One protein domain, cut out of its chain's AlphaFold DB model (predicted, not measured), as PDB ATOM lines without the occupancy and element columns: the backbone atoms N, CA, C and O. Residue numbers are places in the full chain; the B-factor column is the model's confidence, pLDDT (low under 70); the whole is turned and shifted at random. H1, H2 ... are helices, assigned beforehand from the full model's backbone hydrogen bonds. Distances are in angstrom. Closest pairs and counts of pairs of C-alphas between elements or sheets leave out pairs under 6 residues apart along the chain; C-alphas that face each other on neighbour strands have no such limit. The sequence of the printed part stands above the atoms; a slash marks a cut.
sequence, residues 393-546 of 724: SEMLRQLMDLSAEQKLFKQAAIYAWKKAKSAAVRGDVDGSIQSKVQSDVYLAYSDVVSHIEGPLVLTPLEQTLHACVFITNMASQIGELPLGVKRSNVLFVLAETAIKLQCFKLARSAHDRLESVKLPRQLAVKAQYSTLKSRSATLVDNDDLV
ATOM      1  N   SER A 393     258.604 727.839 381.428       89.06
ATOM      2  CA  SER A 393     258.747 726.416 381.104       89.06
ATOM      3  C   SER A 393     258.965 726.179 379.610       89.06
ATOM      4  O   SER A 393     259.795 725.347 379.236       89.06
ATOM      5  N   GLU A 394     258.246 726.904 378.754       90.44
ATOM      6  CA  GLU A 394     258.416 726.819 377.302       90.44
ATOM      7  C   GLU A 394     259.787 727.353 376.864       90.44
ATOM      8  O   GLU A 394     260.487 726.695 376.092       90.44
ATOM      9  N   MET A 395     260.234 728.476 377.432       91.62
ATOM     10  CA  MET A 395     261.583 728.999 377.201       91.62
ATOM     11  C   MET A 395     262.656 727.987 377.628       91.62
ATOM     12  O   MET A 395     263.582 727.706 376.868       91.62
ATOM     13  N   LEU A 396     262.529 727.394 378.821       92.81
ATOM     14  CA  LEU A 396     263.464 726.369 379.296       92.81
ATOM     15  C   LEU A 396     263.494 725.140 378.383       92.81
ATOM     16  O   LEU A 396     264.568 724.586 378.154       92.81
ATOM     17  N   ARG A 397     262.343 724.725 377.843       92.44
ATOM     18  CA  ARG A 397     262.264 723.630 376.870       92.44
ATOM     19  C   ARG A 397     263.048 723.970 375.600       92.44
ATOM     20  O   ARG A 397     263.869 723.166 375.176       92.44
ATOM     21  N   GLN A 398     262.851 725.161 375.036       93.06
ATOM     22  CA  GLN A 398     263.562 725.594 373.827       93.06
ATOM     23  C   GLN A 398     265.079 725.681 374.047       93.06
ATOM     24  O   GLN A 398     265.849 725.166 373.238       93.06
ATOM     25  N   LEU A 399     265.517 726.270 375.163       93.38
ATOM     26  CA  LEU A 399     266.939 726.358 375.515       93.38
ATOM     27  C   LEU A 399     267.568 724.978 375.726       93.38
ATOM     28  O   LEU A 399     268.706 724.745 375.318       93.38
ATOM     29  N   MET A 400     266.830 724.054 376.340       94.69
ATOM     30  CA  MET A 400     267.251 722.667 376.517       94.69
ATOM     31  C   MET A 400     267.429 721.956 375.170       94.69
ATOM     32  O   MET A 400     268.477 721.345 374.957       94.69
ATOM     33  N   ASP A 401     266.449 722.058 374.269       93.75
ATOM     34  CA  ASP A 401     266.486 721.411 372.953       93.75
ATOM     35  C   ASP A 401     267.658 721.952 372.108       93.75
ATOM     36  O   ASP A 401     268.471 721.177 371.601       93.75
ATOM     37  N   LEU A 402     267.836 723.279 372.066       93.62
ATOM     38  CA  LEU A 402     268.966 723.932 371.390       93.62
ATOM     39  C   LEU A 402     270.320 723.511 371.978       93.62
ATOM     40  O   LEU A 402     271.265 723.214 371.242       93.62
ATOM     41  N   SER A 403     270.424 723.450 373.308       94.56
ATOM     42  CA  SER A 403     271.650 723.012 373.986       94.56
ATOM     43  C   SER A 403     271.986 721.557 373.654       94.56
ATOM     44  O   SER A 403     273.154 721.221 373.450       94.56
ATOM     45  N   ALA A 404     270.974 720.688 373.567       94.06
ATOM     46  CA  ALA A 404     271.149 719.290 373.194       94.06
ATOM     47  C   ALA A 404     271.610 719.134 371.732       94.06
ATOM     48  O   ALA A 404     272.516 718.342 371.456       94.06
ATOM     49  N   GLU A 405     271.066 719.929 370.805       93.19
ATOM     50  CA  GLU A 405     271.507 719.969 369.402       93.19
ATOM     51  C   GLU A 405     272.962 720.439 369.258       93.19
ATOM     52  O   GLU A 405     273.735 719.863 368.488       93.19
ATOM     53  N   GLN A 406     273.369 721.430 370.057       92.06
ATOM     54  CA  GLN A 406     274.746 721.935 370.114       92.06
ATOM     55  C   GLN A 406     275.711 721.020 370.888       92.06
ATOM     56  O   GLN A 406     276.895 721.337 371.006       92.06
ATOM     57  N   LYS A 407     275.237 719.876 371.404       90.88
ATOM     58  CA  LYS A 407     275.985 718.937 372.263       90.88
ATOM     59  C   LYS A 407     276.462 719.531 373.598       90.88
ATOM     60  O   LYS A 407     277.347 718.972 374.249       90.88
ATOM     61  N   LEU A 408     275.860 720.628 374.050       92.88
ATOM     62  CA  LEU A 408     276.117 721.252 375.350       92.88
ATOM     63  C   LEU A 408     275.266 720.581 376.438       92.88
ATOM     64  O   LEU A 408     274.439 721.203 377.102       92.88
ATOM     65  N   PHE A 409     275.478 719.279 376.641       92.88
ATOM     66  CA  PHE A 409     274.616 718.456 377.498       92.88
ATOM     67  C   PHE A 409     274.596 718.887 378.970       92.88
ATOM     68  O   PHE A 409     273.566 718.765 379.620       92.88
ATOM     69  N   LYS A 410     275.681 719.477 379.491       91.50
ATOM     70  CA  LYS A 410     275.683 720.051 380.852       91.50
ATOM     71  C   LYS A 410     274.704 721.222 380.990       91.50
ATOM     72  O   LYS A 410     274.029 721.329 382.006       91.50
ATOM     73  N   GLN A 411     274.594 722.072 379.967       91.75
ATOM     74  CA  GLN A 411     273.632 723.180 379.955       91.75
ATOM     75  C   GLN A 411     272.202 722.663 379.778       91.75
ATOM     76  O   GLN A 411     271.315 723.060 380.530       91.75
ATOM     77  N   ALA A 412     271.997 721.703 378.869       94.31
ATOM     78  CA  ALA A 412     270.708 721.030 378.709       94.31
ATOM     79  C   ALA A 412     270.229 720.402 380.031       94.31
ATOM     80  O   ALA A 412     269.062 720.542 380.398       94.31
ATOM     81  N   ALA A 413     271.144 719.786 380.789       92.50
ATOM     82  CA  ALA A 413     270.860 719.226 382.104       92.50
ATOM     83  C   ALA A 413     270.403 720.299 383.110       92.50
ATOM     84  O   ALA A 413     269.410 720.090 383.808       92.50
ATOM     85  N   ILE A 414     271.060 721.466 383.144       90.38
ATOM     86  CA  ILE A 414     270.665 722.596 384.006       90.38
ATOM     87  C   ILE A 414     269.251 723.079 383.658       90.38
ATOM     88  O   ILE A 414     268.435 723.278 384.558       90.38
ATOM     89  N   TYR A 415     268.938 723.263 382.372       92.12
ATOM     90  CA  TYR A 415     267.615 723.732 381.951       92.12
ATOM     91  C   TYR A 415     266.512 722.712 382.262       92.12
ATOM     92  O   TYR A 415     265.468 723.092 382.796       92.12
ATOM     93  N   ALA A 416     266.768 721.421 382.030       91.00
ATOM     94  CA  ALA A 416     265.861 720.340 382.415       91.00
ATOM     95  C   ALA A 416     265.623 720.303 383.937       91.00
ATOM     96  O   ALA A 416     264.490 720.143 384.388       91.00
ATOM     97  N   TRP A 417     266.664 720.544 384.743       88.19
ATOM     98  CA  TRP A 417     266.539 720.630 386.200       88.19
ATOM     99  C   TRP A 417     265.729 721.847 386.653       88.19
ATOM    100  O   TRP A 417     264.837 721.711 387.494       88.19
ATOM    101  N   LYS A 418     265.983 723.033 386.077       88.00
ATOM    102  CA  LYS A 418     265.192 724.245 386.357       88.00
ATOM    103  C   LYS A 418     263.710 724.008 386.024       88.00
ATOM    104  O   LYS A 418     262.846 724.367 386.821       88.00
ATOM    105  N   LYS A 419     263.423 723.320 384.913       88.12
ATOM    106  CA  LYS A 419     262.062 722.938 384.509       88.12
ATOM    107  C   LYS A 419     261.429 721.933 385.479       88.12
ATOM    108  O   LYS A 419     260.271 722.094 385.853       88.12
ATOM    109  N   ALA A 420     262.187 720.940 385.944       85.56
ATOM    110  CA  ALA A 420     261.723 719.993 386.961       85.56
ATOM    111  C   ALA A 420     261.349 720.703 388.270       85.56
ATOM    112  O   ALA A 420     260.327 720.393 388.885       85.56
ATOM    113  N   LYS A 421     262.164 721.684 388.679       83.25
ATOM    114  CA  LYS A 421     261.924 722.495 389.874       83.25
ATOM    115  C   LYS A 421     260.651 723.336 389.744       83.25
ATOM    116  O   LYS A 421     259.849 723.333 390.673       83.25
ATOM    117  N   SER A 422     260.441 724.023 388.618       82.12
ATOM    118  CA  SER A 422     259.227 724.830 388.418       82.12
ATOM    119  C   SER A 422     257.963 723.965 388.326       82.12
ATOM    120  O   SER A 422     256.941 724.319 388.910       82.12
ATOM    121  N   ALA A 423     258.038 722.784 387.700       82.69
ATOM    122  CA  ALA A 423     256.942 721.810 387.691       82.69
ATOM    123  C   ALA A 423     256.572 721.325 389.106       82.69
ATOM    124  O   ALA A 423     255.394 721.316 389.461       82.69
ATOM    125  N   ALA A 424     257.569 721.038 389.953       77.69
ATOM    126  CA  ALA A 424     257.335 720.644 391.344       77.69
ATOM    127  C   ALA A 424     256.621 721.743 392.149       77.69
ATOM    128  O   ALA A 424     255.699 721.451 392.906       77.69
ATOM    129  N   VAL A 425     257.009 723.011 391.963       78.94
ATOM    130  CA  VAL A 425     256.366 724.154 392.639       78.94
ATOM    131  C   VAL A 425     254.898 724.308 392.222       78.94
ATOM    132  O   VAL A 425     254.071 724.687 393.050       78.94
ATOM    133  N   ARG A 426     254.552 723.961 390.975       74.00
ATOM    134  CA  ARG A 426     253.166 723.948 390.472       74.00
ATOM    135  C   ARG A 426     252.327 722.760 390.954       74.00
ATOM    136  O   ARG A 426     251.116 722.774 390.759       74.00
ATOM    137  N   GLY A 427     252.946 721.739 391.548       77.00
ATOM    138  CA  GLY A 427     252.278 720.484 391.903       77.00
ATOM    139  C   GLY A 427     252.143 719.484 390.746       77.00
ATOM    140  O   GLY A 427     251.434 718.494 390.899       77.00
ATOM    141  N   ASP A 428     252.824 719.709 389.616       78.19
ATOM    142  CA  ASP A 428     252.937 718.739 388.518       78.19
ATOM    143  C   ASP A 428     254.047 717.726 388.842       78.19
ATOM    144  O   ASP A 428     255.238 717.969 388.617       78.19
ATOM    145  N   VAL A 429     253.644 716.612 389.458       73.12
ATOM    146  CA  VAL A 429     254.548 715.560 389.945       73.12
ATOM    147  C   VAL A 429     255.225 714.835 388.791       73.12
ATOM    148  O   VAL A 429     256.452 714.734 388.761       73.12
ATOM    149  N   ASP A 430     254.436 714.369 387.828       73.44
ATOM    150  CA  ASP A 430     254.910 713.499 386.756       73.44
ATOM    151  C   ASP A 430     255.818 714.270 385.795       73.44
ATOM    152  O   ASP A 430     256.923 713.818 385.478       73.44
ATOM    153  N   GLY A 431     255.434 715.501 385.430       77.06
ATOM    154  CA  GLY A 431     256.274 716.380 384.619       77.06
ATOM    155  C   GLY A 431     257.581 716.769 385.317       77.06
ATOM    156  O   GLY A 431     258.623 716.913 384.662       77.06
ATOM    157  N   SER A 432     257.567 716.892 386.651       80.69
ATOM    158  CA  SER A 432     258.772 717.136 387.449       80.69
ATOM    159  C   SER A 432     259.715 715.932 387.446       80.69
ATOM    160  O   SER A 432     260.908 716.100 387.174       80.69
ATOM    161  N   ILE A 433     259.193 714.723 387.677       77.31
ATOM    162  CA  ILE A 433     259.978 713.479 387.665       77.31
ATOM    163  C   ILE A 433     260.593 713.266 386.282       77.31
ATOM    164  O   ILE A 433     261.804 713.072 386.172       77.31
ATOM    165  N   GLN A 434     259.799 713.392 385.218       80.94
ATOM    166  CA  GLN A 434     260.282 713.227 383.848       80.94
ATOM    167  C   GLN A 434     261.388 714.234 383.505       80.94
ATOM    168  O   GLN A 434     262.437 713.855 382.980       80.94
ATOM    169  N   SER A 435     261.196 715.512 383.847       84.75
ATOM    170  CA  SER A 435     262.199 716.556 383.593       84.75
ATOM    171  C   SER A 435     263.469 716.353 384.431       84.75
ATOM    172  O   SER A 435     264.573 716.655 383.970       84.75
ATOM    173  N   LYS A 436     263.347 715.810 385.650       84.25
ATOM    174  CA  LYS A 436     264.500 715.468 386.491       84.25
ATOM    175  C   LYS A 436     265.288 714.305 385.895       84.25
ATOM    176  O   LYS A 436     266.497 714.426 385.727       84.25
ATOM    177  N   VAL A 437     264.618 713.233 385.490       82.62
ATOM    178  CA  VAL A 437     265.276 712.097 384.833       82.62
ATOM    179  C   VAL A 437     265.955 712.545 383.538       82.62
ATOM    180  O   VAL A 437     267.100 712.182 383.279       82.62
ATOM    181  N   GLN A 438     265.310 713.416 382.758       88.31
ATOM    182  CA  GLN A 438     265.916 714.018 381.571       88.31
ATOM    183  C   GLN A 438     267.189 714.817 381.903       88.31
ATOM    184  O   GLN A 438     268.188 714.701 381.193       88.31
ATOM    185  N   SER A 439     267.174 715.597 382.989       89.31
ATOM    186  CA  SER A 439     268.353 716.317 383.481       89.31
ATOM    187  C   SER A 439     269.503 715.370 383.821       89.31
ATOM    188  O   SER A 439     270.624 715.567 383.348       89.31
ATOM    189  N   ASP A 440     269.212 714.308 384.569       87.56
ATOM    190  CA  ASP A 440     270.214 713.341 385.009       87.56
ATOM    191  C   ASP A 440     270.814 712.578 383.822       87.56
ATOM    192  O   ASP A 440     272.032 712.429 383.720       87.56
ATOM    193  N   VAL A 441     269.985 712.180 382.852       91.38
ATOM    194  CA  VAL A 441     270.454 711.536 381.618       91.38
ATOM    195  C   VAL A 441     271.365 712.467 380.815       91.38
ATOM    196  O   VAL A 441     272.405 712.017 380.332       91.38
ATOM    197  N   TYR A 442     271.033 713.755 380.681       93.88
ATOM    198  CA  TYR A 442     271.908 714.713 379.995       93.88
ATOM    199  C   TYR A 442     273.237 714.917 380.722       93.88
ATOM    200  O   TYR A 442     274.288 714.965 380.075       93.88
ATOM    201  N   LEU A 443     273.211 715.002 382.053       92.25
ATOM    202  CA  LEU A 443     274.420 715.150 382.852       92.25
ATOM    203  C   LEU A 443     275.339 713.932 382.689       92.25
ATOM    204  O   LEU A 443     276.501 714.101 382.315       92.25
ATOM    205  N   ALA A 444     274.803 712.720 382.858       92.06
ATOM    206  CA  ALA A 444     275.534 711.470 382.656       92.06
ATOM    207  C   ALA A 444     276.074 711.357 381.220       92.06
ATOM    208  O   ALA A 444     277.216 710.957 380.991       92.06
ATOM    209  N   TYR A 445     275.272 711.743 380.223       93.69
ATOM    210  CA  TYR A 445     275.672 711.659 378.819       93.69
ATOM    211  C   TYR A 445     276.774 712.660 378.460       93.69
ATOM    212  O   TYR A 445     277.561 712.401 377.546       93.69
ATOM    213  N   SER A 446     276.892 713.772 379.191       92.19
ATOM    214  CA  SER A 446     278.001 714.708 379.005       92.19
ATOM    215  C   SER A 446     279.362 714.048 379.260       92.19
ATOM    216  O   SER A 446     280.298 714.270 378.485       92.19
ATOM    217  N   ASP A 447     279.446 713.151 380.251       89.56
ATOM    218  CA  ASP A 447     280.654 712.373 380.537       89.56
ATOM    219  C   ASP A 447     280.944 711.389 379.390       89.56
ATOM    220  O   ASP A 447     282.068 711.322 378.888       89.56
ATOM    221  N   VAL A 448     279.913 710.714 378.868       91.69
ATOM    222  CA  VAL A 448     280.024 709.798 377.714       91.69
ATOM    223  C   VAL A 448     280.546 710.511 376.464       91.69
ATOM    224  O   VAL A 448     281.446 710.012 375.787       91.69
ATOM    225  N   VAL A 449     280.003 711.686 376.141       90.62
ATOM    226  CA  VAL A 449     280.418 712.460 374.960       90.62
ATOM    227  C   VAL A 449     281.847 712.962 375.113       90.62
ATOM    228  O   VAL A 449     282.621 712.872 374.159       90.62
ATOM    229  N   SER A 450     282.231 713.408 376.311       88.69
ATOM    230  CA  SER A 450     283.616 713.798 376.586       88.69
ATOM    231  C   SER A 450     284.601 712.632 376.434       88.69
ATOM    232  O   SER A 450     285.713 712.848 375.960       88.69
ATOM    233  N   HIS A 451     284.189 711.390 376.725       88.81
ATOM    234  CA  HIS A 451     285.008 710.198 376.482       88.81
ATOM    235  C   HIS A 451     285.233 709.915 374.986       88.81
ATOM    236  O   HIS A 451     286.290 709.419 374.602       88.81
ATOM    237  N   ILE A 452     284.239 710.201 374.134       87.44
ATOM    238  CA  ILE A 452     284.292 709.910 372.689       87.44
ATOM    239  C   ILE A 452     284.990 711.027 371.907       87.44
ATOM    240  O   ILE A 452     285.811 710.746 371.034       87.44
ATOM    241  N   GLU A 453     284.596 712.276 372.156       84.88
ATOM    242  CA  GLU A 453     284.999 713.445 371.362       84.88
ATOM    243  C   GLU A 453     286.127 714.246 372.027       84.88
ATOM    244  O   GLU A 453     286.810 715.020 371.355       84.88
ATOM    245  N   GLY A 454     286.338 714.069 373.334       77.88
ATOM    246  CA  GLY A 454     287.336 714.817 374.087       77.88
ATOM    247  C   GLY A 454     288.769 714.446 373.683       77.88
ATOM    248  O   GLY A 454     289.088 713.264 373.552       77.88
ATOM    249  N   PRO A 455     289.674 715.433 373.529       74.00
ATOM    250  CA  PRO A 455     291.085 715.166 373.241       74.00
ATOM    251  C   PRO A 455     291.795 714.464 374.410       74.00
ATOM    252  O   PRO A 455     292.780 713.760 374.198       74.00
ATOM    253  N   LEU A 456     291.292 714.658 375.635       75.62
ATOM    254  CA  LEU A 456     291.750 714.031 376.870       75.62
ATOM    255  C   LEU A 456     290.529 713.665 377.715       75.62
ATOM    256  O   LEU A 456     289.664 714.508 377.959       75.62
ATOM    257  N   VAL A 457     290.478 712.420 378.179       76.25
ATOM    258  CA  VAL A 457     289.450 711.963 379.119       76.25
ATOM    259  C   VAL A 457     289.907 712.346 380.525       76.25
ATOM    260  O   VAL A 457     290.821 711.729 381.063       76.25
ATOM    261  N   LEU A 458     289.308 713.397 381.088       81.31
ATOM    262  CA  LEU A 458     289.583 713.850 382.460       81.31
ATOM    263  C   LEU A 458     288.697 713.150 383.497       81.31
ATOM    264  O   LEU A 458     289.024 713.142 384.680       81.31
ATOM    265  N   THR A 459     287.586 712.565 383.055       84.25
ATOM    266  CA  THR A 459     286.652 711.847 383.920       84.25
ATOM    267  C   THR A 459     287.213 710.468 384.282       84.25
ATOM    268  O   THR A 459     287.665 709.746 383.384       84.25
ATOM    269  N   PRO A 460     287.169 710.056 385.564       89.81
ATOM    270  CA  PRO A 460     287.519 708.701 385.969       89.81
ATOM    271  C   PRO A 460     286.748 707.636 385.174       89.81
ATOM    272  O   PRO A 460     285.581 707.811 384.804       89.81
ATOM    273  N   LEU A 461     287.406 706.504 384.908       90.00
ATOM    274  CA  LEU A 461     286.803 705.410 384.139       90.00
ATOM    275  C   LEU A 461     285.606 704.787 384.869       90.00
ATOM    276  O   LEU A 461     284.638 704.413 384.210       90.00
ATOM    277  N   GLU A 462     285.662 704.717 386.198       89.94
ATOM    278  CA  GLU A 462     284.595 704.202 387.068       89.94
ATOM    279  C   GLU A 462     283.339 705.073 386.978       89.94
ATOM    280  O   GLU A 462     282.261 704.575 386.660       89.94
ATOM    281  N   GLN A 463     283.497 706.394 387.109       90.44
ATOM    282  CA  GLN A 463     282.408 707.354 386.914       90.44
ATOM    283  C   GLN A 463     281.783 707.214 385.518       90.44
ATOM    284  O   GLN A 463     280.564 707.169 385.375       90.44
ATOM    285  N   THR A 464     282.611 707.081 384.476       91.94
ATOM    286  CA  THR A 464     282.115 706.906 383.101       91.94
ATOM    287  C   THR A 464     281.352 705.584 382.937       91.94
ATOM    288  O   THR A 464     280.331 705.540 382.246       91.94
ATOM    289  N   LEU A 465     281.824 704.499 383.566       92.81
ATOM    290  CA  LEU A 465     281.150 703.199 383.582       92.81
ATOM    291  C   LEU A 465     279.770 703.314 384.242       92.81
ATOM    292  O   LEU A 465     278.771 702.924 383.636       92.81
ATOM    293  N   HIS A 466     279.704 703.878 385.449       91.06
ATOM    294  CA  HIS A 466     278.461 704.026 386.202       91.06
ATOM    295  C   HIS A 466     277.464 704.967 385.518       91.06
ATOM    296  O   HIS A 466     276.277 704.641 385.457       91.06
ATOM    297  N   ALA A 467     277.934 706.054 384.898       91.94
ATOM    298  CA  ALA A 467     277.108 706.925 384.062       91.94
ATOM    299  C   ALA A 467     276.475 706.152 382.891       91.94
ATOM    300  O   ALA A 467     275.275 706.261 382.628       91.94
ATOM    301  N   CYS A 468     277.258 705.320 382.196       93.38
ATOM    302  CA  CYS A 468     276.746 704.508 381.091       93.38
ATOM    303  C   CYS A 468     275.737 703.449 381.555       93.38
ATOM    304  O   CYS A 468     274.746 703.200 380.862       93.38
ATOM    305  N   VAL A 469     275.990 702.822 382.707       90.94
ATOM    306  CA  VAL A 469     275.073 701.862 383.334       90.94
ATOM    307  C   VAL A 469     273.736 702.533 383.646       90.94
ATOM    308  O   VAL A 469     272.702 702.052 383.184       90.94
ATOM    309  N   PHE A 470     273.769 703.685 384.320       89.62
ATOM    310  CA  PHE A 470     272.583 704.475 384.646       89.62
ATOM    311  C   PHE A 470     271.752 704.810 383.400       89.62
ATOM    312  O   PHE A 470     270.568 704.482 383.335       89.62
ATOM    313  N   ILE A 471     272.373 705.378 382.357       91.19
ATOM    314  CA  ILE A 471     271.654 705.724 381.117       91.19
ATOM    315  C   ILE A 471     271.067 704.471 380.453       91.19
ATOM    316  O   ILE A 471     269.977 704.525 379.890       91.19
ATOM    317  N   THR A 472     271.767 703.335 380.499       90.19
ATOM    318  CA  THR A 472     271.294 702.082 379.883       90.19
ATOM    319  C   THR A 472     270.081 701.502 380.613       90.19
ATOM    320  O   THR A 472     269.163 700.994 379.959       90.19
ATOM    321  N   ASN A 473     270.048 701.597 381.943       87.19
ATOM    322  CA  ASN A 473     268.896 701.201 382.751       87.19
ATOM    323  C   ASN A 473     267.710 702.143 382.496       87.19
ATOM    324  O   ASN A 473     266.627 701.671 382.154       87.19
ATOM    325  N   MET A 474     267.941 703.459 382.504       83.75
ATOM    326  CA  MET A 474     266.916 704.467 382.195       83.75
ATOM    327  C   MET A 474     266.343 704.311 380.780       83.75
ATOM    328  O   MET A 474     265.132 704.360 380.579       83.75
ATOM    329  N   ALA A 475     267.187 704.015 379.786       83.88
ATOM    330  CA  ALA A 475     266.752 703.734 378.416       83.88
ATOM    331  C   ALA A 475     265.862 702.484 378.298       83.88
ATOM    332  O   ALA A 475     265.218 702.290 377.268       83.88
ATOM    333  N   SER A 476     265.889 701.598 379.296       79.38
ATOM    334  CA  SER A 476     265.036 700.408 379.343       79.38
ATOM    335  C   SER A 476     263.670 700.713 379.972       79.38
ATOM    336  O   SER A 476     262.711 700.030 379.634       79.38
ATOM    337  N   GLN A 477     263.571 701.749 380.814       74.62
ATOM    338  CA  GLN A 477     262.318 702.218 381.421       74.62
ATOM    339  C   GLN A 477     261.545 703.190 380.516       74.62
ATOM    340  O   GLN A 477     260.363 703.002 380.267       74.62
ATOM    341  N   ILE A 478     262.215 704.231 380.007       72.62
ATOM    342  CA  ILE A 478     261.570 705.360 379.303       72.62
ATOM    343  C   ILE A 478     261.275 705.012 377.831       72.62
ATOM    344  O   ILE A 478     260.460 705.651 377.170       72.62
ATOM    345  N   GLY A 479     261.950 703.991 377.292       71.81
ATOM    346  CA  GLY A 479     261.870 703.584 375.889       71.81
ATOM    347  C   GLY A 479     262.597 704.553 374.950       71.81
ATOM    348  O   GLY A 479     263.598 704.179 374.330       71.81
ATOM    349  N   GLU A 480     262.131 705.800 374.868       80.06
ATOM    350  CA  GLU A 480     262.746 706.860 374.064       80.06
ATOM    351  C   GLU A 480     263.706 707.720 374.895       80.06
ATOM    352  O   GLU A 480     263.368 708.256 375.947       80.06
ATOM    353  N   LEU A 481     264.943 707.845 374.411       85.19
ATOM    354  CA  LEU A 481     265.963 708.673 375.050       85.19
ATOM    355  C   LEU A 481     265.773 710.161 374.702       85.19
ATOM    356  O   LEU A 481     265.331 710.469 373.594       85.19
ATOM    357  N   PRO A 482     266.182 711.085 375.596       89.50
ATOM    358  CA  PRO A 482     266.148 712.523 375.334       89.50
ATOM    359  C   PRO A 482     266.889 712.936 374.053       89.50
ATOM    360  O   PRO A 482     267.839 712.275 373.617       89.50
ATOM    361  N   LEU A 483     266.478 714.069 373.475       90.12
ATOM    362  CA  LEU A 483     267.023 714.604 372.226       90.12
ATOM    363  C   LEU A 483     268.562 714.661 372.250       90.12
ATOM    364  O   LEU A 483     269.179 715.108 373.207       90.12
ATOM    365  N   GLY A 484     269.216 714.189 371.188       89.00
ATOM    366  CA  GLY A 484     270.683 714.206 371.076       89.00
ATOM    367  C   GLY A 484     271.424 713.080 371.818       89.00
ATOM    368  O   GLY A 484     272.586 712.808 371.487       89.00
ATOM    369  N   VAL A 485     270.773 712.357 372.739       92.12
ATOM    370  CA  VAL A 485     271.364 711.208 373.447       92.12
ATOM    371  C   VAL A 485     271.325 709.966 372.559       92.12
ATOM    372  O   VAL A 485     270.268 709.460 372.188       92.12
ATOM    373  N   LYS A 486     272.499 709.436 372.197       90.44
ATOM    374  CA  LYS A 486     272.608 708.285 371.287       90.44
ATOM    375  C   LYS A 486     272.895 706.999 372.051       90.44
ATOM    376  O   LYS A 486     274.009 706.803 372.536       90.44
ATOM    377  N   ARG A 487     271.944 706.058 372.032       89.25
ATOM    378  CA  ARG A 487     272.097 704.709 372.622       89.25
ATOM    379  C   ARG A 487     273.356 703.979 372.136       89.25
ATOM    380  O   ARG A 487     274.021 703.314 372.921       89.25
ATOM    381  N   SER A 488     273.719 704.143 370.858       89.94
ATOM    382  CA  SER A 488     274.937 703.556 370.275       89.94
ATOM    383  C   SER A 488     276.216 704.027 370.968       89.94
ATOM    384  O   SER A 488     277.130 703.235 371.165       89.94
ATOM    385  N   ASN A 489     276.281 705.315 371.321       91.75
ATOM    386  CA  ASN A 489     277.450 705.922 371.949       91.75
ATOM    387  C   ASN A 489     277.600 705.423 373.386       91.75
ATOM    388  O   ASN A 489     278.690 705.023 373.777       91.75
ATOM    389  N   VAL A 490     276.488 705.379 374.126       93.19
ATOM    390  CA  VAL A 490     276.446 704.880 375.509       93.19
ATOM    391  C   VAL A 490     276.909 703.426 375.573       93.19
ATOM    392  O   VAL A 490     277.834 703.115 376.314       93.19
ATOM    393  N   LEU A 491     276.333 702.540 374.753       92.25
ATOM    394  CA  LEU A 491     276.698 701.117 374.744       92.25
ATOM    395  C   LEU A 491     278.143 700.877 374.281       92.25
ATOM    396  O   LEU A 491     278.813 699.984 374.796       92.25
ATOM    397  N   PHE A 492     278.635 701.670 373.323       92.56
ATOM    398  CA  PHE A 492     280.025 701.588 372.871       92.56
ATOM    399  C   PHE A 492     281.006 701.961 373.991       92.56
ATOM    400  O   PHE A 492     281.930 701.195 374.264       92.56
ATOM    401  N   VAL A 493     280.785 703.103 374.656       93.56
ATOM    402  CA  VAL A 493     281.637 703.558 375.765       93.56
ATOM    403  C   VAL A 493     281.544 702.596 376.941       93.56
ATOM    404  O   VAL A 493     282.585 702.223 377.466       93.56
ATOM    405  N   LEU A 494     280.341 702.119 377.285       94.50
ATOM    406  CA  LEU A 494     280.127 701.115 378.331       94.50
ATOM    407  C   LEU A 494     280.992 699.871 378.115       94.50
ATOM    408  O   LEU A 494     281.652 699.404 379.035       94.50
ATOM    409  N   ALA A 495     281.001 699.333 376.894       93.62
ATOM    410  CA  ALA A 495     281.785 698.146 376.586       93.62
ATOM    411  C   ALA A 495     283.298 698.421 376.649       93.62
ATOM    412  O   ALA A 495     284.063 697.587 377.137       93.62
ATOM    413  N   GLU A 496     283.745 699.588 376.180       92.25
ATOM    414  CA  GLU A 496     285.159 699.965 376.206       92.25
ATOM    415  C   GLU A 496     285.672 700.197 377.639       92.25
ATOM    416  O   GLU A 496     286.745 699.698 377.996       92.25
ATOM    417  N   THR A 497     284.918 700.922 378.470       92.88
ATOM    418  CA  THR A 497     285.269 701.179 379.874       92.88
ATOM    419  C   THR A 497     285.203 699.901 380.701       92.88
ATOM    420  O   THR A 497     286.141 699.634 381.450       92.88
ATOM    421  N   ALA A 498     284.192 699.053 380.490       93.56
ATOM    422  CA  ALA A 498     284.079 697.760 381.162       93.56
ATOM    423  C   ALA A 498     285.294 696.859 380.885       93.56
ATOM    424  O   ALA A 498     285.839 696.265 381.808       93.56
ATOM    425  N   ILE A 499     285.803 696.814 379.647       92.50
ATOM    426  CA  ILE A 499     287.029 696.058 379.335       92.50
ATOM    427  C   ILE A 499     288.260 696.650 380.029       92.50
ATOM    428  O   ILE A 499     289.124 695.893 380.477       92.50
ATOM    429  N   LYS A 500     288.387 697.983 380.083       92.12
ATOM    430  CA  LYS A 500     289.517 698.650 380.760       92.12
ATOM    431  C   LYS A 500     289.514 698.365 382.267       92.12
ATOM    432  O   LYS A 500     290.582 698.167 382.831       92.12
ATOM    433  N   LEU A 501     288.327 698.284 382.865       92.56
ATOM    434  CA  LEU A 501     288.094 697.979 384.279       92.56
ATOM    435  C   LEU A 501     287.952 696.473 384.575       92.56
ATOM    436  O   LEU A 501     287.562 696.101 385.675       92.56
ATOM    437  N   GLN A 502     288.252 695.603 383.602       92.06
ATOM    438  CA  GLN A 502     288.192 694.137 383.736       92.06
ATOM    439  C   GLN A 502     286.801 693.569 384.097       92.06
ATOM    440  O   GLN A 502     286.684 692.451 384.583       92.06
ATOM    441  N   CYS A 503     285.731 694.304 383.789       91.19
ATOM    442  CA  CYS A 503     284.339 693.868 383.925       91.19
ATOM    443  C   CYS A 503     283.853 693.163 382.643       91.19
ATOM    444  O   CYS A 503     283.145 693.744 381.811       91.19
ATOM    445  N   PHE A 504     284.294 691.923 382.410       91.19
ATOM    446  CA  PHE A 504     284.090 691.248 381.122       91.19
ATOM    447  C   PHE A 504     282.676 690.698 380.898       91.19
ATOM    448  O   PHE A 504     282.262 690.571 379.739       91.19
ATOM    449  N   LYS A 505     281.913 690.389 381.951       90.56
ATOM    450  CA  LYS A 505     280.507 689.971 381.819       90.56
ATOM    451  C   LYS A 505     279.641 691.171 381.443       90.56
ATOM    452  O   LYS A 505     278.843 691.060 380.506       90.56
ATOM    453  N   LEU A 506     279.867 692.329 382.067       91.06
ATOM    454  CA  LEU A 506     279.225 693.586 381.668       91.06
ATOM    455  C   LEU A 506     279.587 693.980 380.228       91.06
ATOM    456  O   LEU A 506     278.698 694.293 379.435       91.06
ATOM    457  N   ALA A 507     280.870 693.894 379.856       92.38
ATOM    458  CA  ALA A 507     281.329 694.228 378.506       92.38
ATOM    459  C   ALA A 507     280.640 693.392 377.415       92.38
ATOM    460  O   ALA A 507     280.232 693.928 376.386       92.38
ATOM    461  N   ARG A 508     280.481 692.079 377.631       91.62
ATOM    462  CA  ARG A 508     279.787 691.197 376.677       91.62
ATOM    463  C   ARG A 508     278.304 691.526 376.568       91.62
ATOM    464  O   ARG A 508     277.818 691.665 375.455       91.62
ATOM    465  N   SER A 509     277.628 691.749 377.695       90.81
ATOM    466  CA  SER A 509     276.218 692.165 377.698       90.81
ATOM    467  C   SER A 509     276.009 693.484 376.938       90.81
ATOM    468  O   SER A 509     275.074 693.620 376.145       90.81
ATOM    469  N   ALA A 510     276.923 694.445 377.106       91.50
ATOM    470  CA  ALA A 510     276.910 695.692 376.349       91.50
ATOM    471  C   ALA A 510     277.122 695.459 374.841       91.50
ATOM    472  O   ALA A 510     276.411 696.055 374.033       91.50
ATOM    473  N   HIS A 511     278.046 694.572 374.453       91.25
ATOM    474  CA  HIS A 511     278.271 694.203 373.051       91.25
ATOM    475  C   HIS A 511     277.074 693.499 372.411       91.25
ATOM    476  O   HIS A 511     276.700 693.865 371.299       91.25
ATOM    477  N   ASP A 512     276.436 692.565 373.112       90.06
ATOM    478  CA  ASP A 512     275.251 691.867 372.610       90.06
ATOM    479  C   ASP A 512     274.104 692.867 372.361       90.06
ATOM    480  O   ASP A 512     273.443 692.838 371.323       90.06
ATOM    481  N   ARG A 513     273.922 693.850 373.260       89.12
ATOM    482  CA  ARG A 513     272.973 694.960 373.046       89.12
ATOM    483  C   ARG A 513     273.402 695.885 371.903       89.12
ATOM    484  O   ARG A 513     272.544 696.431 371.212       89.12
ATOM    485  N   LEU A 514     274.702 696.073 371.687       88.88
ATOM    486  CA  LEU A 514     275.246 696.929 370.632       88.88
ATOM    487  C   LEU A 514     274.981 696.367 369.225       88.88
ATOM    488  O   LEU A 514     274.803 697.153 368.298       88.88
ATOM    489  N   GLU A 515     274.884 695.041 369.068       85.75
ATOM    490  CA  GLU A 515     274.522 694.392 367.794       85.75
ATOM    491  C   GLU A 515     273.124 694.807 367.298       85.75
ATOM    492  O   GLU A 515     272.886 694.874 366.091       85.75
ATOM    493  N   SER A 516     272.216 695.165 368.213       85.38
ATOM    494  CA  SER A 516     270.874 695.658 367.871       85.38
ATOM    495  C   SER A 516     270.849 697.108 367.355       85.38
ATOM    496  O   SER A 516     269.807 697.586 366.905       85.38
ATOM    497  N   VAL A 517     271.982 697.823 367.396       85.38
ATOM    498  CA  VAL A 517     272.060 699.263 367.107       85.38
ATOM    499  C   VAL A 517     272.971 699.547 365.908       85.38
ATOM    500  O   VAL A 517     274.048 698.979 365.748       85.38
ATOM    501  N   LYS A 518     272.570 700.494 365.049       84.69
ATOM    502  CA  LYS A 518     273.383 700.925 363.901       84.69
ATOM    503  C   LYS A 518     274.519 701.851 364.347       84.69
ATOM    504  O   LYS A 518     274.273 702.923 364.893       84.69
ATOM    505  N   LEU A 519     275.757 701.463 364.048       84.56
ATOM    506  CA  LEU A 519     276.971 702.224 364.363       84.56
ATOM    507  C   LEU A 519     277.579 702.899 363.122       84.56
ATOM    508  O   LEU A 519     277.579 702.313 362.036       84.56
ATOM    509  N   PRO A 520     278.199 704.086 363.271       86.75
ATOM    510  CA  PRO A 520     279.091 704.644 362.258       86.75
ATOM    511  C   PRO A 520     280.264 703.700 361.961       86.75
ATOM    512  O   PRO A 520     280.810 703.080 362.872       86.75
ATOM    513  N   ARG A 521     280.724 703.642 360.702       84.88
ATOM    514  CA  ARG A 521     281.756 702.684 360.247       84.88
ATOM    515  C   ARG A 521     283.039 702.707 361.090       84.88
ATOM    516  O   ARG A 521     283.601 701.654 361.363       84.88
ATOM    517  N   GLN A 522     283.488 703.888 361.519       84.50
ATOM    518  CA  GLN A 522     284.686 704.035 362.356       84.50
ATOM    519  C   GLN A 522     284.511 703.402 363.748       84.50
ATOM    520  O   GLN A 522     285.403 702.700 364.219       84.50
ATOM    521  N   LEU A 523     283.353 703.614 364.383       84.75
ATOM    522  CA  LEU A 523     283.034 703.021 365.683       84.75
ATOM    523  C   LEU A 523     282.737 701.526 365.557       84.75
ATOM    524  O   LEU A 523     283.141 700.761 366.423       84.75
ATOM    525  N   ALA A 524     282.115 701.090 364.459       86.69
ATOM    526  CA  ALA A 524     281.828 699.681 364.205       86.69
ATOM    527  C   ALA A 524     283.105 698.822 364.176       86.69
ATOM    528  O   ALA A 524     283.146 697.771 364.808       86.69
ATOM    529  N   VAL A 525     284.174 699.290 363.518       88.62
ATOM    530  CA  VAL A 525     285.466 698.574 363.497       88.62
ATOM    531  C   VAL A 525     286.071 698.479 364.903       88.62
ATOM    532  O   VAL A 525     286.504 697.403 365.318       88.62
ATOM    533  N   LYS A 526     286.058 699.578 365.673       88.62
ATOM    534  CA  LYS A 526     286.531 699.576 367.070       88.62
ATOM    535  C   LYS A 526     285.694 698.643 367.951       88.62
ATOM    536  O   LYS A 526     286.251 697.895 368.752       88.62
ATOM    537  N   ALA A 527     284.374 698.644 367.774       87.94
ATOM    538  CA  ALA A 527     283.447 697.800 368.517       87.94
ATOM    539  C   ALA A 527     283.678 696.309 368.233       87.94
ATOM    540  O   ALA A 527     283.705 695.512 369.168       87.94
ATOM    541  N   GLN A 528     283.920 695.933 366.973       87.50
ATOM    542  CA  GLN A 528     284.256 694.556 366.592       87.50
ATOM    543  C   GLN A 528     285.553 694.082 367.260       87.50
ATOM    544  O   GLN A 528     285.592 692.990 367.825       87.50
ATOM    545  N   TYR A 529     286.595 694.919 367.265       89.19
ATOM    546  CA  TYR A 529     287.842 694.616 367.974       89.19
ATOM    547  C   TYR A 529     287.616 694.445 369.486       89.19
ATOM    548  O   TYR A 529     288.076 693.473 370.086       89.19
ATOM    549  N   SER A 530     286.852 695.356 370.093       88.31
ATOM    550  CA  SER A 530     286.468 695.306 371.509       88.31
ATOM    551  C   SER A 530     285.685 694.027 371.857       88.31
ATOM    552  O   SER A 530     285.955 693.371 372.863       88.31
ATOM    553  N   THR A 531     284.799 693.590 370.956       90.00
ATOM    554  CA  THR A 531     284.017 692.350 371.093       90.00
ATOM    555  C   THR A 531     284.918 691.111 371.091       90.00
ATOM    556  O   THR A 531     284.744 690.212 371.910       90.00
ATOM    557  N   LEU A 532     285.923 691.059 370.209       89.94
ATOM    558  CA  LEU A 532     286.901 689.965 370.204       89.94
ATOM    559  C   LEU A 532     287.712 689.936 371.504       89.94
ATOM    560  O   LEU A 532     287.897 688.869 372.092       89.94
ATOM    561  N   LYS A 533     288.142 691.109 371.985       90.00
ATOM    562  CA  LYS A 533     288.893 691.234 373.238       90.00
ATOM    563  C   LYS A 533     288.074 690.743 374.435       90.00
ATOM    564  O   LYS A 533     288.568 689.909 375.193       90.00
ATOM    565  N   SER A 534     286.820 691.175 374.576       89.38
ATOM    566  CA  SER A 534     285.949 690.718 375.670       89.38
ATOM    567  C   SER A 534     285.629 689.223 375.597       89.38
ATOM    568  O   SER A 534     285.582 688.567 376.636       89.38
ATOM    569  N   ARG A 535     285.459 688.642 374.397       87.94
ATOM    570  CA  ARG A 535     285.226 687.195 374.209       87.94
ATOM    571  C   ARG A 535     286.462 686.334 374.492       87.94
ATOM    572  O   ARG A 535     286.302 685.183 374.879       87.94
ATOM    573  N   SER A 536     287.667 686.888 374.342       89.12
ATOM    574  CA  SER A 536     288.920 686.181 374.651       89.12
ATOM    575  C   SER A 536     289.226 686.057 376.152       89.12
ATOM    576  O   SER A 536     289.995 685.181 376.541       89.12
ATOM    577  N   ALA A 537     288.626 686.905 376.995       88.81
ATOM    578  CA  ALA A 537     288.807 686.894 378.448       88.81
ATOM    579  C   ALA A 537     287.886 685.881 379.165       88.81
ATOM    580  O   ALA A 537     287.006 685.271 378.557       88.81
ATOM    581  N   THR A 538     288.053 685.697 380.474       86.00
ATOM    582  CA  THR A 538     287.109 684.933 381.306       86.00
ATOM    583  C   THR A 538     285.830 685.739 381.558       86.00
ATOM    584  O   THR A 538     285.846 686.966 381.551       86.00
ATOM    585  N   LEU A 539     284.692 685.061 381.743       87.12
ATOM    586  CA  LEU A 539     283.400 685.707 382.022       87.12
ATOM    587  C   LEU A 539     283.286 686.061 383.514       87.12
ATOM    588  O   LEU A 539     282.466 685.493 384.230       87.12
ATOM    589  N   VAL A 540     284.157 686.948 383.982       86.75
ATOM    590  CA  VAL A 540     284.218 687.408 385.375       86.75
ATOM    591  C   VAL A 540     284.283 688.933 385.361       86.75
ATOM    592  O   VAL A 540     284.890 689.509 384.454       86.75
ATOM    593  N   ASP A 541     283.600 689.567 386.311       86.50
ATOM    594  CA  ASP A 541     283.701 691.010 386.538       86.50
ATOM    595  C   ASP A 541     284.686 691.295 387.679       86.50
ATOM    596  O   ASP A 541     285.005 690.395 388.451       86.50
ATOM    597  N   ASN A 542     285.194 692.525 387.766       87.44
ATOM    598  CA  ASN A 542     286.117 692.905 388.829       87.44
ATOM    599  C   ASN A 542     285.384 692.993 390.180       87.44
ATOM    600  O   ASN A 542     284.410 693.738 390.294       87.44
ATOM    601  N   ASP A 543     285.880 692.271 391.187       82.88
ATOM    602  CA  ASP A 543     285.292 692.208 392.529       82.88
ATOM    603  C   ASP A 543     285.314 693.574 393.244       82.88
ATOM    604  O   ASP A 543     284.388 693.885 393.991       82.88
ATOM    605  N   ASP A 544     286.303 694.429 392.954       84.25
ATOM    606  CA  ASP A 544     286.446 695.754 393.583       84.25
ATOM    607  C   ASP A 544     285.334 696.741 393.181       84.25
ATOM    608  O   ASP A 544     285.071 697.713 393.884       84.25
ATOM    609  N   LEU A 545     284.679 696.513 392.037       84.12
ATOM    610  CA  LEU A 545     283.662 697.414 391.478       84.12
ATOM    611  C   LEU A 545     282.230 696.932 391.732       84.12
ATOM    612  O   LEU A 545     281.271 697.527 391.222       84.12
ATOM    613  N   VAL A 546     282.073 695.839 392.480       83.12
ATOM    614  CA  VAL A 546     280.774 695.251 392.795       83.12
ATOM    615  C   VAL A 546     279.987 696.202 393.691       83.12
ATOM    616  O   VAL A 546     280.400 696.549 394.793       83.12
TER     617      VAL A 546
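Overview. This is residues 393 to 546 of the 724 residues of an uncharacterized protein of Perkinsus olseni (UniProt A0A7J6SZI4). Seven helices fold back one on the next in an elongated, zigzag stack: H1, H2 and H3 run side by side at one end, with H2 between H1 and H3, and H5, H6 and H7 make a small up-and-down bundle at the other. H4 joins the two ends, packing on H3 and on H5. The printed part has 154 residues with seven named helices, H1 to H7 in chain order, and no named strand; the class is all helix. It is compact, with a radius of gyration of the C-alphas of 16.6 A, and spans 54 by 31 by 30 A.

Arrangement. Start with H1, residues 393 to 405, and go on to H2, residues 409 to 426: this helical hairpin touches at the C-alphas of Met 400 and Ala 412, 4.4 A apart and its closest pair, at a shallow tilt of 18 degrees. H3, residues 429 to 453, touches H2, closest at the C-alphas of Ala 413 and Ser 439, 4.1 A, at a shallow tilt of 8 degrees, opposite ways. H1 and H3 are only just apart, their closest C-alphas 8.2 A from each other. Look next at H4, residues 461 to 477: H3 touches it with residues 441 to 451 alone, closest at the C-alphas of Ala 444 and Ala 467, 5.0 A, at a steep tilt of 42 degrees. H5, residues 487 to 500, is the hub, touching four helices. It touches H4 at the C-alphas of Cys 468 and Leu 494, 5.5 A and the closest pair, at a tilt of 38 degrees, only just steep. With residues 489 to 493 alone it touches H3, closest at the C-alphas of Val 448 and Val 490, 6.5 A. H6, residues 504 to 515, touches H5 at a shallow tilt of 25 degrees, closest at the C-alphas of Ala 495 and Ala 507, 4.4 A. H7, residues 521 to 536, touches H6, closest at the C-alphas of Phe 504 and Ser 534, 5.8 A, and touches H5, closest at the C-alphas of Ile 499 and Ser 534, 6.6 A. In H1, H2, H4, H5 and H6 every O i to N i+4 pair is within hydrogen-bond range; in H3 20 of 21 are, in H7 11 of 12.

Along the chain. Find C-alpha 393 at (258.747, 726.416, 381.104), where H1 begins. H2 is 25.7 A long. H3, the longest at 35.7 A, has a kink of 26 degrees near residue 447. H4 is 24.8 A long, and H7 runs 23.0 A to C-alpha 536 at (288.920, 686.181, 374.651).

Size, cuts and confidence. The two C-alphas farthest apart are those of Arg 426 and Ser 536, 54.4 A. The printed part has no cut and no long link, and no printed residue is under 70 in pLDDT.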